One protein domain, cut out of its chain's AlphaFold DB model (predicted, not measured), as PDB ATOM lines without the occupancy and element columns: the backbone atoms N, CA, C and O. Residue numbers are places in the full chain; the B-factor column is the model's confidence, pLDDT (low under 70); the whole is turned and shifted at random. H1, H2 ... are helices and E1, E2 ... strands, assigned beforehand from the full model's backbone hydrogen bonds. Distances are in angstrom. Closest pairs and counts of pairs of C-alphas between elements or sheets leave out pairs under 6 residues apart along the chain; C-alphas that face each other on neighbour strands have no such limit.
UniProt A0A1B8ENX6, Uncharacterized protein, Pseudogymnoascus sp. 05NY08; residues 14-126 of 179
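AT A GLANCE: This is residues 14 to 126 of the 179 residues of an uncharacterized protein of Pseudogymnoascus sp. 05NY08 (UniProt A0A1B8ENX6). A long helix, H2, forms the middle, with H4 beside it; E1 and H1 make a small head at one end of the longest axis, opposite a loop tail ending at Arg 126. The printed part has 113 residues, 46 in named elements: E1, H1, H2, H3, H4, mostly helix. It is only just compact, close to loose: radius of gyration of the C-alphas 15.5 A, spans 49 by 36 by 23 A.

IN THESE COORDINATES: E1, residues 26 to 28, 5.9 A, begins at C-alpha 26 (16.413, 9.879, -12.872). H1 is residues 33 to 36, 5.4 A; H2 49 to 67, 27.2 A; H3 72 to 79, 11.5 A; H4 93 to 104, 16.4 A, ending at C-alpha 104 (23.123, 21.294, -39.933).

HOW THE PARTS SIT: H2 touches H4, with residues 60 to 67 and 99 to 104 alone, the same way at a shallow tilt of 33 degrees, only just short of steep; their closest C-alphas, Arg 67 and Ser 104, are 5.2 A apart. H3 is near H2. H1 is apart from H2. E1 pairs with no named strand. Every O i to N i+4 pair is within hydrogen-bond range in H2 and H4, 3 of 4 in H3; H1 is too short.

THE WHOLE: The printed part has no cut. Links H1 to H2 and H3 to H4 are long. pLDDT is under 70 in 37 residues.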
ATOM      1  N   ARG A  14      34.202  17.280 -19.149       82.56
ATOM      2  CA  ARG A  14      32.996  17.290 -18.309       82.56
ATOM      3  C   ARG A  14      31.767  16.745 -19.015       82.56
ATOM      4  O   ARG A  14      31.620  16.907 -20.229       82.56
ATOM      5  N   CYS A  15      30.861  16.132 -18.271       84.38
ATOM      6  CA  CYS A  15      29.525  15.808 -18.766       84.38
ATOM      7  C   CYS A  15      28.691  17.087 -18.877       84.38
ATOM      8  O   CYS A  15      28.769  17.936 -18.001       84.38
ATOM      9  N   ILE A  16      27.921  17.239 -19.957       83.62
ATOM     10  CA  ILE A  16      27.009  18.375 -20.135       83.62
ATOM     11  C   ILE A  16      25.646  17.839 -20.548       83.62
ATOM     12  O   ILE A  16      25.535  17.089 -21.522       83.62
ATOM     13  N   VAL A  17      24.614  18.248 -19.820       86.25
ATOM     14  CA  VAL A  17      23.223  17.946 -20.134       86.25
ATOM     15  C   VAL A  17      22.722  18.950 -21.162       86.25
ATOM     16  O   VAL A  17      22.576  20.144 -20.904       86.25
ATOM     17  N   VAL A  18      22.458  18.425 -22.352       81.69
ATOM     18  CA  VAL A  18      22.035  19.180 -23.533       81.69
ATOM     19  C   VAL A  18      20.549  19.551 -23.461       81.69
ATOM     20  O   VAL A  18      20.168  20.690 -23.722       81.69
ATOM     21  N   GLN A  19      19.696  18.598 -23.072       82.88
ATOM     22  CA  GLN A  19      18.264  18.825 -22.873       82.88
ATOM     23  C   GLN A  19      17.996  19.156 -21.410       82.88
ATOM     24  O   GLN A  19      17.766  18.270 -20.591       82.88
ATOM     25  N   LYS A  20      18.012  20.448 -21.081       82.25
ATOM     26  CA  LYS A  20      17.795  20.918 -19.705       82.25
ATOM     27  C   LYS A  20      16.414  20.544 -19.148       82.25
ATOM     28  O   LYS A  20      16.287  20.393 -17.942       82.25
ATOM     29  N   SER A  21      15.413  20.318 -20.003       83.06
ATOM     30  CA  SER A  21      14.093  19.822 -19.585       83.06
ATOM     31  C   SER A  21      14.139  18.448 -18.910       83.06
ATOM     32  O   SER A  21      13.269  18.158 -18.101       83.06
ATOM     33  N   LYS A  22      15.158  17.633 -19.208       83.19
ATOM     34  CA  LYS A  22      15.370  16.301 -18.623       83.19
ATOM     35  C   LYS A  22      16.348  16.301 -17.454       83.19
ATOM     36  O   LYS A  22      16.724  15.242 -16.967       83.19
ATOM     37  N   ALA A  23      16.810  17.473 -17.011       84.56
ATOM     38  CA  ALA A  23      17.816  17.563 -15.954       84.56
ATOM     39  C   ALA A  23      17.347  16.888 -14.652       84.56
ATOM     40  O   ALA A  23      18.150  16.280 -13.949       84.56
ATOM     41  N   SER A  24      16.049  16.955 -14.360       88.12
ATOM     42  CA  SER A  24      15.446  16.361 -13.166       88.12
ATOM     43  C   SER A  24      15.165  14.861 -13.293       88.12
ATOM     44  O   SER A  24      14.854  14.226 -12.288       88.12
ATOM     45  N   ASP A  25      15.257  14.289 -14.499       89.56
ATOM     46  CA  ASP A  25      14.930  12.882 -14.720       89.56
ATOM     47  C   ASP A  25      15.978  11.992 -14.042       89.56
ATOM     48  O   ASP A  25      17.176  12.304 -14.009       89.56
ATOM     49  N   VAL A  26      15.528  10.855 -13.510       90.12
ATOM     50  CA  VAL A  26      16.413   9.879 -12.872       90.12
ATOM     51  C   VAL A  26      17.234   9.171 -13.948       90.12
ATOM     52  O   VAL A  26      16.697   8.527 -14.845       90.12
ATOM     53  N   LEU A  27      18.555   9.279 -13.837       83.81
ATOM     54  CA  LEU A  27      19.517   8.569 -14.669       83.81
ATOM     55  C   LEU A  27      19.729   7.141 -14.155       83.81
ATOM     56  O   LEU A  27      19.570   6.177 -14.896       83.81
ATOM     57  N   TYR A  28      20.145   7.004 -12.892       83.50
ATOM     58  CA  TYR A  28      20.485   5.710 -12.293       83.50
ATOM     59  C   TYR A  28      20.528   5.784 -10.765       83.50
ATOM     60  O   TYR A  28      21.125   6.708 -10.217       83.50
ATOM     61  N   ARG A  29      19.940   4.795 -10.071       83.38
ATOM     62  CA  ARG A  29      19.944   4.670  -8.592       83.38
ATOM     63  C   ARG A  29      19.653   5.992  -7.860       83.38
ATOM     64  O   ARG A  29      20.379   6.371  -6.947       83.38
ATOM     65  N   GLY A  30      18.627   6.722  -8.300       83.38
ATOM     66  CA  GLY A  30      18.234   8.001  -7.696       83.38
ATOM     67  C   GLY A  30      19.148   9.193  -8.015       83.38
ATOM     68  O   GLY A  30      18.893  10.284  -7.528       83.38
ATOM     69  N   THR A  31      20.182   9.012  -8.842       88.12
ATOM     70  CA  THR A  31      20.986  10.115  -9.393       88.12
ATOM     71  C   THR A  31      20.240  10.731 -10.570       88.12
ATOM     72  O   THR A  31      19.808   9.999 -11.464       88.12
ATOM     73  N   THR A  32      20.104  12.051 -10.594       91.69
ATOM     74  CA  THR A  32      19.480  12.806 -11.689       91.69
ATOM     75  C   THR A  32      20.503  13.214 -12.749       91.69
ATOM     76  O   THR A  32      21.715  13.208 -12.514       91.69
ATOM     77  N   TRP A  33      20.041  13.609 -13.937       87.81
ATOM     78  CA  TRP A  33      20.928  14.193 -14.952       87.81
ATOM     79  C   TRP A  33      21.604  15.479 -14.464       87.81
ATOM     80  O   TRP A  33      22.754  15.743 -14.812       87.81
ATOM     81  N   ASN A  34      20.929  16.259 -13.623       88.81
ATOM     82  CA  ASN A  34      21.479  17.470 -13.024       88.81
ATOM     83  C   ASN A  34      22.683  17.161 -12.126       88.81
ATOM     84  O   ASN A  34      23.668  17.893 -12.135       88.81
ATOM     85  N   ASP A  35      22.654  16.026 -11.424       87.00
ATOM     86  CA  ASP A  35      23.763  15.608 -10.569       87.00
ATOM     87  C   ASP A  35      25.030  15.282 -11.360       87.00
ATOM     88  O   ASP A  35      26.111  15.249 -10.774       87.00
ATOM     89  N   ILE A  36      24.934  15.008 -12.662       87.88
ATOM     90  CA  ILE A  36      26.097  14.741 -13.518       87.88
ATOM     91  C   ILE A  36      26.471  15.917 -14.425       87.88
ATOM     92  O   ILE A  36      27.552  15.899 -15.018       87.88
ATOM     93  N   ASP A  37      25.630  16.949 -14.522       87.00
ATOM     94  CA  ASP A  37      25.907  18.136 -15.331       87.00
ATOM     95  C   ASP A  37      27.123  18.900 -14.773       87.00
ATOM     96  O   ASP A  37      27.177  19.287 -13.608       87.00
ATOM     97  N   GLY A  38      28.145  19.102 -15.602       82.50
ATOM     98  CA  GLY A  38      29.406  19.749 -15.233       82.50
ATOM     99  C   GLY A  38      30.404  18.874 -14.460       82.50
ATOM    100  O   GLY A  38      31.504  19.347 -14.149       82.50
ATOM    101  N   LYS A  39      30.091  17.606 -14.162       86.62
ATOM    102  CA  LYS A  39      31.047  16.717 -13.479       86.62
ATOM    103  C   LYS A  39      32.208  16.317 -14.397       86.62
ATOM    104  O   LYS A  39      31.964  16.033 -15.573       86.62
ATOM    105  N   PRO A  40      33.456  16.286 -13.886       84.38
ATOM    106  CA  PRO A  40      34.607  15.833 -14.652       84.38
ATOM    107  C   PRO A  40      34.518  14.328 -14.950       84.38
ATOM    108  O   PRO A  40      34.018  13.542 -14.151       84.38
ATOM    109  N   LEU A  41      35.006  13.943 -16.122       80.19
ATOM    110  CA  LEU A  41      35.147  12.584 -16.612       80.19
ATOM    111  C   LEU A  41      36.543  12.088 -16.252       80.19
ATOM    112  O   LEU A  41      37.547  12.644 -16.702       80.19
ATOM    113  N   GLU A  42      36.589  11.010 -15.483       78.25
ATOM    114  CA  GLU A  42      37.825  10.321 -15.139       78.25
ATOM    115  C   GLU A  42      38.089   9.206 -16.154       78.25
ATOM    116  O   GLU A  42      37.299   8.274 -16.319       78.25
ATOM    117  N   PHE A  43      39.211   9.304 -16.867       73.56
ATOM    118  CA  PHE A  43      39.653   8.250 -17.774       73.56
ATOM    119  C   PHE A  43      40.486   7.240 -16.987       73.56
ATOM    120  O   PHE A  43      41.607   7.538 -16.587       73.56
ATOM    121  N   LEU A  44      39.950   6.035 -16.794       71.25
ATOM    122  CA  LEU A  44      40.592   4.979 -15.999       71.25
ATOM    123  C   LEU A  44      41.887   4.428 -16.626       71.25
ATOM    124  O   LEU A  44      42.679   3.778 -15.950       71.25
ATOM    125  N   ASN A  45      42.100   4.633 -17.927       65.50
ATOM    126  CA  ASN A  45      43.222   4.074 -18.674       65.50
ATOM    127  C   ASN A  45      43.645   4.969 -19.851       65.50
ATOM    128  O   ASN A  45      42.852   5.720 -20.416       65.50
ATOM    129  N   SER A  46      44.910   4.843 -20.272       60.81
ATOM    130  CA  SER A  46      45.517   5.584 -21.393       60.81
ATOM    131  C   SER A  46      45.069   5.098 -22.778       60.81
ATOM    132  O   SER A  46      45.740   5.353 -23.784       60.81
ATOM    133  N   ASN A  47      43.948   4.379 -22.856       57.59
ATOM    134  CA  ASN A  47      43.392   3.899 -24.111       57.59
ATOM    135  C   ASN A  47      42.902   5.104 -24.932       57.59
ATOM    136  O   ASN A  47      41.789   5.608 -24.775       57.59
ATOM    137  N   ARG A  48      43.767   5.554 -25.852       53.22
ATOM    138  CA  ARG A  48      43.564   6.700 -26.754       53.22
ATOM    139  C   ARG A  48      42.271   6.703 -27.601       53.22
ATOM    140  O   ARG A  48      41.896   7.812 -27.992       53.22
ATOM    141  N   PRO A  49      41.544   5.594 -27.885       56.06
ATOM    142  CA  PRO A  49      40.269   5.685 -28.606       56.06
ATOM    143  C   PRO A  49      39.209   6.540 -27.893       56.06
ATOM    144  O   PRO A  49      38.399   7.178 -28.565       56.06
ATOM    145  N   ALA A  50      39.235   6.611 -26.555       65.69
ATOM    146  CA  ALA A  50      38.169   7.236 -25.775       65.69
ATOM    147  C   ALA A  50      37.993   8.730 -26.098       65.69
ATOM    148  O   ALA A  50      36.889   9.169 -26.409       65.69
ATOM    149  N   ARG A  51      39.075   9.522 -26.109       68.19
ATOM    150  CA  ARG A  51      38.984  10.988 -26.280       68.19
ATOM    151  C   ARG A  51      38.549  11.402 -27.690       68.19
ATOM    152  O   ARG A  51      37.691  12.268 -27.831       68.19
ATOM    153  N   ARG A  52      39.087  10.752 -28.734       71.12
ATOM    154  CA  ARG A  52      38.685  11.000 -30.136       71.12
ATOM    155  C   ARG A  52      37.220  10.635 -30.369       71.12
ATOM    156  O   ARG A  52      36.500  11.390 -31.016       71.12
ATOM    157  N   TYR A  53      36.772   9.517 -29.797       74.00
ATOM    158  CA  TYR A  53      35.373   9.110 -29.872       74.00
ATOM    159  C   TYR A  53      34.450  10.089 -29.137       74.00
ATOM    160  O   TYR A  53      33.441  10.504 -29.700       74.00
ATOM    161  N   PHE A  54      34.805  10.520 -27.920       76.00
ATOM    162  CA  PHE A  54      34.017  11.512 -27.183       76.00
ATOM    163  C   PHE A  54      33.925  12.843 -27.924       76.00
ATOM    164  O   PHE A  54      32.847  13.435 -27.957       76.00
ATOM    165  N   TYR A  55      35.012  13.287 -28.562       75.50
ATOM    166  CA  TYR A  55      34.989  14.474 -29.411       75.50
ATOM    167  C   TYR A  55      34.032  14.306 -30.597       75.50
ATOM    168  O   TYR A  55      33.163  15.147 -30.808       75.50
ATOM    169  N   LEU A  56      34.125  13.192 -31.330       77.00
ATOM    170  CA  LEU A  56      33.230  12.906 -32.454       77.00
ATOM    171  C   LEU A  56      31.761  12.832 -32.016       77.00
ATOM    172  O   LEU A  56      30.899  13.471 -32.617       77.00
ATOM    173  N   ARG A  57      31.468  12.084 -30.947       80.56
ATOM    174  CA  ARG A  57      30.116  11.957 -30.384       80.56
ATOM    175  C   ARG A  57      29.566  13.312 -29.959       80.56
ATOM    176  O   ARG A  57      28.382  13.583 -30.152       80.56
ATOM    177  N   TYR A  58      30.416  14.159 -29.398       77.81
ATOM    178  CA  TYR A  58      30.053  15.513 -29.022       77.81
ATOM    179  C   TYR A  58      29.712  16.377 -30.241       77.81
ATOM    180  O   TYR A  58      28.640  16.973 -30.256       77.81
ATOM    181  N   VAL A  59      30.555  16.385 -31.280       79.12
ATOM    182  CA  VAL A  59      30.284  17.103 -32.541       79.12
ATOM    183  C   VAL A  59      28.957  16.649 -33.148       79.12
ATOM    184  O   VAL A  59      28.117  17.481 -33.475       79.12
ATOM    185  N   MET A  60      28.733  15.336 -33.237       80.75
ATOM    186  CA  MET A  60      27.477  14.769 -33.734       80.75
ATOM    187  C   MET A  60      26.273  15.258 -32.929       80.75
ATOM    188  O   MET A  60      25.258  15.660 -33.493       80.75
ATOM    189  N   THR A  61      26.404  15.267 -31.602       80.81
ATOM    190  CA  THR A  61      25.345  15.737 -30.705       80.81
ATOM    191  C   THR A  61      25.085  17.228 -30.915       80.81
ATOM    192  O   THR A  61      23.934  17.627 -31.036       80.81
ATOM    193  N   PHE A  62      26.126  18.056 -31.026       80.00
ATOM    194  CA  PHE A  62      25.981  19.484 -31.313       80.00
ATOM    195  C   PHE A  62      25.242  19.728 -32.632       80.00
ATOM    196  O   PHE A  62      24.253  20.459 -32.650       80.00
ATOM    197  N   LEU A  63      25.671  19.070 -33.712       81.44
ATOM    198  CA  LEU A  63      25.056  19.207 -35.033       81.44
ATOM    199  C   LEU A  63      23.586  18.768 -35.025       81.44
ATOM    200  O   LEU A  63      22.724  19.452 -35.576       81.44
ATOM    201  N   GLN A  64      23.271  17.671 -34.333       81.75
ATOM    202  CA  GLN A  64      21.895  17.211 -34.165       81.75
ATOM    203  C   GLN A  64      21.028  18.246 -33.434       81.75
ATOM    204  O   GLN A  64      19.886  18.485 -33.820       81.75
ATOM    205  N   GLN A  65      21.555  18.880 -32.388       80.50
ATOM    206  CA  GLN A  65      20.823  19.887 -31.614       80.50
ATOM    207  C   GLN A  65      20.670  21.202 -32.379       80.50
ATOM    208  O   GLN A  65      19.622  21.839 -32.287       80.50
ATOM    209  N   GLN A  66      21.669  21.573 -33.184       80.44
ATOM    210  CA  GLN A  66      21.583  22.696 -34.116       80.44
ATOM    211  C   GLN A  66      20.449  22.482 -35.123       80.44
ATOM    212  O   GLN A  66      19.630  23.383 -35.306       80.44
ATOM    213  N   ARG A  67      20.332  21.272 -35.688       80.12
ATOM    214  CA  ARG A  67      19.216  20.892 -36.568       80.12
ATOM    215  C   ARG A  67      17.860  21.020 -35.875       80.12
ATOM    216  O   ARG A  67      16.914  21.532 -36.460       80.12
ATOM    217  N   LEU A  68      17.777  20.595 -34.613       81.81
ATOM    218  CA  LEU A  68      16.560  20.680 -33.797       81.81
ATOM    219  C   LEU A  68      16.296  22.082 -33.219       81.81
ATOM    220  O   LEU A  68      15.282  22.275 -32.558       81.81
ATOM    221  N   ARG A  69      17.187  23.061 -33.448       80.31
ATOM    222  CA  ARG A  69      17.133  24.421 -32.872       80.31
ATOM    223  C   ARG A  69      17.129  24.450 -31.334       80.31
ATOM    224  O   ARG A  69      16.723  25.439 -30.731       80.31
ATOM    225  N   ILE A  70      17.649  23.405 -30.688       79.25
ATOM    226  CA  ILE A  70      17.761  23.299 -29.226       79.25
ATOM    227  C   ILE A  70      19.175  23.730 -28.820       79.25
ATOM    228  O   ILE A  70      20.063  22.915 -28.570       79.25
ATOM    229  N   LEU A  71      19.404  25.044 -28.796       75.31
ATOM    230  CA  LEU A  71      20.718  25.631 -28.504       75.31
ATOM    231  C   LEU A  71      20.782  26.366 -27.157       75.31
ATOM    232  O   LEU A  71      21.812  26.938 -26.842       75.31
ATOM    233  N   GLY A  72      19.743  26.326 -26.315       76.88
ATOM    234  CA  GLY A  72      19.746  27.051 -25.029       76.88
ATOM    235  C   GLY A  72      20.865  26.630 -24.060       76.88
ATOM    236  O   GLY A  72      21.353  27.436 -23.275       76.88
ATOM    237  N   TRP A  73      21.336  25.384 -24.152       77.25
ATOM    238  CA  TRP A  73      22.478  24.889 -23.374       77.25
ATOM    239  C   TRP A  73      23.829  25.450 -23.853       77.25
ATOM    240  O   TRP A  73      24.799  25.433 -23.098       77.25
ATOM    241  N   LEU A  74      23.909  25.942 -25.097       75.06
ATOM    242  CA  LEU A  74      25.125  26.497 -25.698       75.06
ATOM    243  C   LEU A  74      25.567  27.765 -24.966       75.06
ATOM    244  O   LEU A  74      26.757  27.951 -24.720       75.06
ATOM    245  N   ASP A  75      24.613  28.623 -24.607       76.06
ATOM    246  CA  ASP A  75      24.896  29.883 -23.922       76.06
ATOM    247  C   ASP A  75      25.308  29.652 -22.460       76.06
ATOM    248  O   ASP A  75      26.245  30.293 -21.988       76.06
ATOM    249  N   ASP A  76      24.707  28.663 -21.786       74.94
ATOM    250  CA  ASP A  76      25.140  28.176 -20.463       74.94
ATOM    251  C   ASP A  76      26.557  27.578 -20.521       74.94
ATOM    252  O   ASP A  76      27.407  27.844 -19.675       74.94
ATOM    253  N   ALA A  77      26.869  26.813 -21.569       71.19
ATOM    254  CA  ALA A  77      28.206  26.264 -21.738       71.19
ATOM    255  C   ALA A  77      29.260  27.362 -21.978       71.19
ATOM    256  O   ALA A  77      30.355  27.309 -21.415       71.19
ATOM    257  N   LYS A  78      28.931  28.381 -22.782       71.25
ATOM    258  CA  LYS A  78      29.804  29.543 -23.012       71.25
ATOM    259  C   LYS A  78      30.004  30.369 -21.742       71.25
ATOM    260  O   LYS A  78      31.133  30.769 -21.466       71.25
ATOM    261  N   SER A  79      28.945  30.616 -20.966       71.25
ATOM    262  CA  SER A  79      29.011  31.424 -19.739       71.25
ATOM    263  C   SER A  79      29.845  30.757 -18.642       71.25
ATOM    264  O   SER A  79      30.558  31.442 -17.913       71.25
ATOM    265  N   ARG A  80      29.848  29.419 -18.586       68.25
ATOM    266  CA  ARG A  80      30.708  28.617 -17.698       68.25
ATOM    267  C   ARG A  80      32.181  28.598 -18.109       68.25
ATOM    268  O   ARG A  80      32.991  27.941 -17.461       68.25
ATOM    269  N   GLY A  81      32.546  29.304 -19.178       61.53
ATOM    270  CA  GLY A  81      33.920  29.357 -19.662       61.53
ATOM    271  C   GLY A  81      34.374  28.061 -20.329       61.53
ATOM    272  O   GLY A  81      35.580  27.867 -20.506       61.53
ATOM    273  N   TYR A  82      33.452  27.183 -20.740       66.25
ATOM    274  CA  TYR A  82      33.807  26.048 -21.584       66.25
ATOM    275  C   TYR A  82      34.136  26.581 -22.976       66.25
ATOM    276  O   TYR A  82      33.262  26.991 -23.744       66.25
ATOM    277  N   HIS A  83      35.430  26.643 -23.283       56.34
ATOM    278  CA  HIS A  83      35.884  27.101 -24.584       56.34
ATOM    279  C   HIS A  83      35.788  25.936 -25.562       56.34
ATOM    280  O   HIS A  83      36.374  24.878 -25.366       56.34
ATOM    281  N   TRP A  84      35.051  26.164 -26.642       61.03
ATOM    282  CA  TRP A  84      34.736  25.208 -27.705       61.03
ATOM    283  C   TRP A  84      35.941  24.858 -28.596       61.03
ATOM    284  O   TRP A  84      35.774  24.328 -29.689       61.03
ATOM    285  N   GLY A  85      37.149  25.183 -28.140       56.47
ATOM    286  CA  GLY A  85      38.400  24.999 -28.849       56.47
ATOM    287  C   GLY A  85      39.488  24.536 -27.887       56.47
ATOM    288  O   GLY A  85      39.787  25.222 -26.909       56.47
ATOM    289  N   LEU A  86      40.099  23.413 -28.269       49.00
ATOM    290  CA  LEU A  86      41.308  22.765 -27.757       49.00
ATOM    291  C   LEU A  86      41.094  21.799 -26.588       49.00
ATOM    292  O   LEU A  86      40.680  22.186 -25.498       49.00
ATOM    293  N   PRO A  87      41.466  20.522 -26.823       50.62
ATOM    294  CA  PRO A  87      42.908  20.240 -26.841       50.62
ATOM    295  C   PRO A  87      43.408  19.354 -27.976       50.62
ATOM    296  O   PRO A  87      43.424  18.134 -27.866       50.62
ATOM    297  N   GLY A  88      43.936  19.970 -29.024       54.91
ATOM    298  CA  GLY A  88      44.743  19.265 -30.011       54.91
ATOM    299  C   GLY A  88      43.949  18.452 -31.042       54.91
ATOM    300  O   GLY A  88      42.724  18.511 -31.091       54.91
ATOM    301  N   PRO A  89      44.663  17.736 -31.918       61.66
ATOM    302  CA  PRO A  89      44.101  17.156 -33.132       61.66
ATOM    303  C   PRO A  89      43.234  15.901 -32.880       61.66
ATOM    304  O   PRO A  89      43.761  14.807 -32.656       61.66
ATOM    305  N   TYR A  90      41.899  16.018 -32.998       69.38
ATOM    306  CA  TYR A  90      40.956  14.901 -32.759       69.38
ATOM    307  C   TYR A  90      40.347  14.245 -33.991       69.38
ATOM    308  O   TYR A  90      40.183  13.023 -34.006       69.38
ATOM    309  N   LEU A  91      40.009  15.037 -35.006       71.88
ATOM    310  CA  LEU A  91      39.367  14.573 -36.235       71.88
ATOM    311  C   LEU A  91      40.078  15.166 -37.450       71.88
ATOM    312  O   LEU A  91      40.648  16.252 -37.346       71.88
ATOM    313  N   ARG A  92      40.016  14.489 -38.604       74.69
ATOM    314  CA  ARG A  92      40.429  15.113 -39.865       74.69
ATOM    315  C   ARG A  92      39.488  16.257 -40.213       74.69
ATOM    316  O   ARG A  92      38.269  16.107 -40.103       74.69
ATOM    317  N   LYS A  93      40.053  17.384 -40.649       77.56
ATOM    318  CA  LYS A  93      39.284  18.589 -40.993       77.56
ATOM    319  C   LYS A  93      38.268  18.328 -42.112       77.56
ATOM    320  O   LYS A  93      37.118  18.736 -41.982       77.56
ATOM    321  N   SER A  94      38.669  17.601 -43.153       74.44
ATOM    322  CA  SER A  94      37.819  17.166 -44.275       74.44
ATOM    323  C   SER A  94      36.564  16.427 -43.797       74.44
ATOM    324  O   SER A  94      35.438  16.820 -44.104       74.44
ATOM    325  N   MET A  95      36.747  15.431 -42.929       75.56
ATOM    326  CA  MET A  95      35.649  14.635 -42.372       75.56
ATOM    327  C   MET A  95      34.703  15.462 -41.489       75.56
ATOM    328  O   MET A  95      33.489  15.262 -41.512       75.56
ATOM    329  N   LEU A  96      35.245  16.421 -40.733       78.44
ATOM    330  CA  LEU A  96      34.445  17.338 -39.922       78.44
ATOM    331  C   LEU A  96      33.569  18.265 -40.784       78.44
ATOM    332  O   LEU A  96      32.415  18.522 -40.446       78.44
ATOM    333  N   ILE A  97      34.111  18.762 -41.899       79.44
ATOM    334  CA  ILE A  97      33.386  19.631 -42.836       79.44
ATOM    335  C   ILE A  97      32.227  18.869 -43.485       79.44
ATOM    336  O   ILE A  97      31.117  19.398 -43.547       79.44
ATOM    337  N   ALA A  98      32.461  17.630 -43.927       78.31
ATOM    338  CA  ALA A  98      31.414  16.780 -44.494       78.31
ATOM    339  C   ALA A  98      30.274  16.541 -43.491       78.31
ATOM    340  O   ALA A  98      29.102  16.724 -43.813       78.31
ATOM    341  N   LEU A  99      30.630  16.252 -42.237       78.75
ATOM    342  CA  LEU A  99      29.688  16.119 -41.128       78.75
ATOM    343  C   LEU A  99      28.818  17.363 -40.913       78.75
ATOM    344  O   LEU A  99      27.597  17.256 -40.803       78.75
ATOM    345  N   ALA A 100      29.439  18.542 -40.852       78.88
ATOM    346  CA  ALA A 100      28.740  19.801 -40.601       78.88
ATOM    347  C   ALA A 100      27.708  20.122 -41.682       78.88
ATOM    348  O   ALA A 100      26.552  20.430 -41.368       78.88
ATOM    349  N   ARG A 101      28.141  19.996 -42.948       79.94
ATOM    350  CA  ARG A 101      27.311  20.222 -44.135       79.94
ATOM    351  C   ARG A 101      26.080  19.332 -44.113       79.94
ATOM    352  O   ARG A 101      24.987  19.822 -44.340       79.94
ATOM    353  N   ARG A 102      26.255  18.056 -43.775       74.56
ATOM    354  CA  ARG A 102      25.173  17.077 -43.788       74.56
ATOM    355  C   ARG A 102      24.130  17.287 -42.691       74.56
ATOM    356  O   ARG A 102      22.941  17.115 -42.930       74.56
ATOM    357  N   PHE A 103      24.562  17.550 -41.458       70.56
ATOM    358  CA  PHE A 103      23.642  17.517 -40.317       70.56
ATOM    359  C   PHE A 103      22.990  18.856 -39.998       70.56
ATOM    360  O   PHE A 103      21.927  18.856 -39.380       70.56
ATOM    361  N   SER A 104      23.612  19.978 -40.356       67.06
ATOM    362  CA  SER A 104      23.123  21.294 -39.933       67.06
ATOM    363  C   SER A 104      22.826  22.263 -41.072       67.06
ATOM    364  O   SER A 104      22.373  23.368 -40.782       67.06
ATOM    365  N   ASP A 105      23.118  21.894 -42.329       68.25
ATOM    366  CA  ASP A 105      23.120  22.778 -43.513       68.25
ATOM    367  C   ASP A 105      23.932  24.081 -43.326       68.25
ATOM    368  O   ASP A 105      23.923  24.985 -44.162       68.25
ATOM    369  N   GLN A 106      24.659  24.189 -42.213       67.00
ATOM    370  CA  GLN A 106      25.423  25.337 -41.768       67.00
ATOM    371  C   GLN A 106      26.854  24.892 -41.455       67.00
ATOM    372  O   GLN A 106      27.137  23.733 -41.150       67.00
ATOM    373  N   GLY A 107      27.798  25.821 -41.571       67.25
ATOM    374  CA  GLY A 107      29.171  25.557 -41.154       67.25
ATOM    375  C   GLY A 107      29.259  25.379 -39.638       67.25
ATOM    376  O   GLY A 107      28.538  26.036 -38.884       67.25
ATOM    377  N   LEU A 108      30.187  24.532 -39.183       71.75
ATOM    378  CA  LEU A 108      30.597  24.543 -37.781       71.75
ATOM    379  C   LEU A 108      31.277  25.885 -37.449       71.75
ATOM    380  O   LEU A 108      31.993  26.424 -38.301       71.75
ATOM    381  N   PRO A 109      31.101  26.406 -36.222       71.06
ATOM    382  CA  PRO A 109      31.889  27.522 -35.710       71.06
ATOM    383  C   PRO A 109      33.403  27.291 -35.842       71.06
ATOM    384  O   PRO A 109      33.879  26.161 -35.738       71.06
ATOM    385  N   GLU A 110      34.164  28.371 -36.026       68.00
ATOM    386  CA  GLU A 110      35.591  28.306 -36.378       68.00
ATOM    387  C   GLU A 110      36.448  27.537 -35.358       68.00
ATOM    388  O   GLU A 110      37.305  26.740 -35.739       68.00
ATOM    389  N   CYS A 111      36.110  27.659 -34.071       61.34
ATOM    390  CA  CYS A 111      36.780  26.974 -32.962       61.34
ATOM    391  C   CYS A 111      36.838  25.441 -33.097       61.34
ATOM    392  O   CYS A 111      37.738  24.801 -32.542       61.34
ATOM    393  N   PHE A 112      35.909  24.834 -33.844       67.69
ATOM    394  CA  PHE A 112      35.914  23.394 -34.086       67.69
ATOM    395  C   PHE A 112      36.995  22.967 -35.076       67.69
ATOM    396  O   PHE A 112      37.497  21.847 -34.969       67.69
ATOM    397  N   TYR A 113      37.368  23.834 -36.021       69.44
ATOM    398  CA  TYR A 113      38.419  23.531 -36.992       69.44
ATOM    399  C   TYR A 113      39.810  23.606 -36.358       69.44
ATOM    400  O   TYR A 113      40.681  22.828 -36.740       69.44
ATOM    401  N   ASP A 114      40.002  24.438 -35.336       63.53
ATOM    402  CA  ASP A 114      41.285  24.568 -34.625       63.53
ATOM    403  C   ASP A 114      41.663  23.309 -33.825       63.53
ATOM    404  O   ASP A 114      42.828  23.083 -33.508       63.53
ATOM    405  N   SER A 115      40.682  22.451 -33.523       61.53
ATOM    406  CA  SER A 115      40.869  21.185 -32.793       61.53
ATOM    407  C   SER A 115      40.972  19.963 -33.726       61.53
ATOM    408  O   SER A 115      40.799  18.812 -33.307       61.53
ATOM    409  N   THR A 116      41.221  20.192 -35.019       66.75
ATOM    410  CA  THR A 116      41.366  19.143 -36.044       66.75
ATOM    411  C   THR A 116      42.800  19.006 -36.537       66.75
ATOM    412  O   THR A 116      43.661  19.831 -36.250       66.75
ATOM    413  N   PHE A 117      43.068  17.932 -37.276       65.44
ATOM    414  CA  PHE A 117      44.329  17.735 -37.982       65.44
ATOM    415  C   PHE A 117      44.122  17.523 -39.473       65.44
ATOM    416  O   PHE A 117      43.074  17.066 -39.923       65.44
ATOM    417  N   THR A 118      45.182  17.782 -40.227       65.31
ATOM    418  CA  THR A 118      45.366  17.286 -41.594       65.31
ATOM    419  C   THR A 118      46.158  15.972 -41.612       65.31
ATOM    420  O   THR A 118      45.970  15.145 -42.492       65.31
ATOM    421  N   VAL A 119      46.994  15.721 -40.597       61.72
ATOM    422  CA  VAL A 119      47.822  14.509 -40.471       61.72
ATOM    423  C   VAL A 119      47.460  13.756 -39.187       61.72
ATOM    424  O   VAL A 119      47.507  14.331 -38.103       61.72
ATOM    425  N   ALA A 120      47.075  12.477 -39.299       60.78
ATOM    426  CA  ALA A 120      46.794  11.623 -38.138       60.78
ATOM    427  C   ALA A 120      47.973  10.701 -37.841       60.78
ATOM    428  O   ALA A 120      48.282   9.837 -38.660       60.78
ATOM    429  N   ASP A 121      48.525  10.779 -36.631       53.28
ATOM    430  CA  ASP A 121      49.447   9.754 -36.138       53.28
ATOM    431  C   ASP A 121      48.776   8.373 -36.158       53.28
ATOM    432  O   ASP A 121      47.684   8.188 -35.602       53.28
ATOM    433  N   GLY A 122      49.432   7.410 -36.811       56.06
ATOM    434  CA  GLY A 122      48.934   6.042 -36.971       56.06
ATOM    435  C   GLY A 122      47.891   5.852 -38.080       56.06
ATOM    436  O   GLY A 122      47.402   4.738 -38.251       56.06
ATOM    437  N   CYS A 123      47.558   6.891 -38.855       57.97
ATOM    438  CA  CYS A 123      46.837   6.731 -40.119       57.97
ATOM    439  C   CYS A 123      47.737   7.124 -41.297       57.97
ATOM    440  O   CYS A 123      48.458   8.116 -41.195       57.97
ATOM    441  N   PRO A 124      47.637   6.430 -42.444       66.44
ATOM    442  CA  PRO A 124      48.324   6.847 -43.660       66.44
ATOM    443  C   PRO A 124      47.986   8.300 -44.012       66.44
ATOM    444  O   PRO A 124      46.813   8.700 -43.959       66.44
ATOM    445  N   GLN A 125      49.006   9.091 -44.354       71.38
ATOM    446  CA  GLN A 125      48.792  10.370 -45.030       71.38
ATOM    447  C   GLN A 125      48.073  10.114 -46.352       71.38
ATOM    448  O   GLN A 125      48.287   9.081 -46.984       71.38
ATOM    449  N   ARG A 126      47.178  11.032 -46.709       71.94
ATOM    450  CA  ARG A 126      46.351  10.950 -47.911       71.94
ATOM    451  C   ARG A 126      46.446  12.250 -48.682       71.94
ATOM    452  O   ARG A 126      46.709  13.294 -48.077       71.94
TER     453      ARG A 126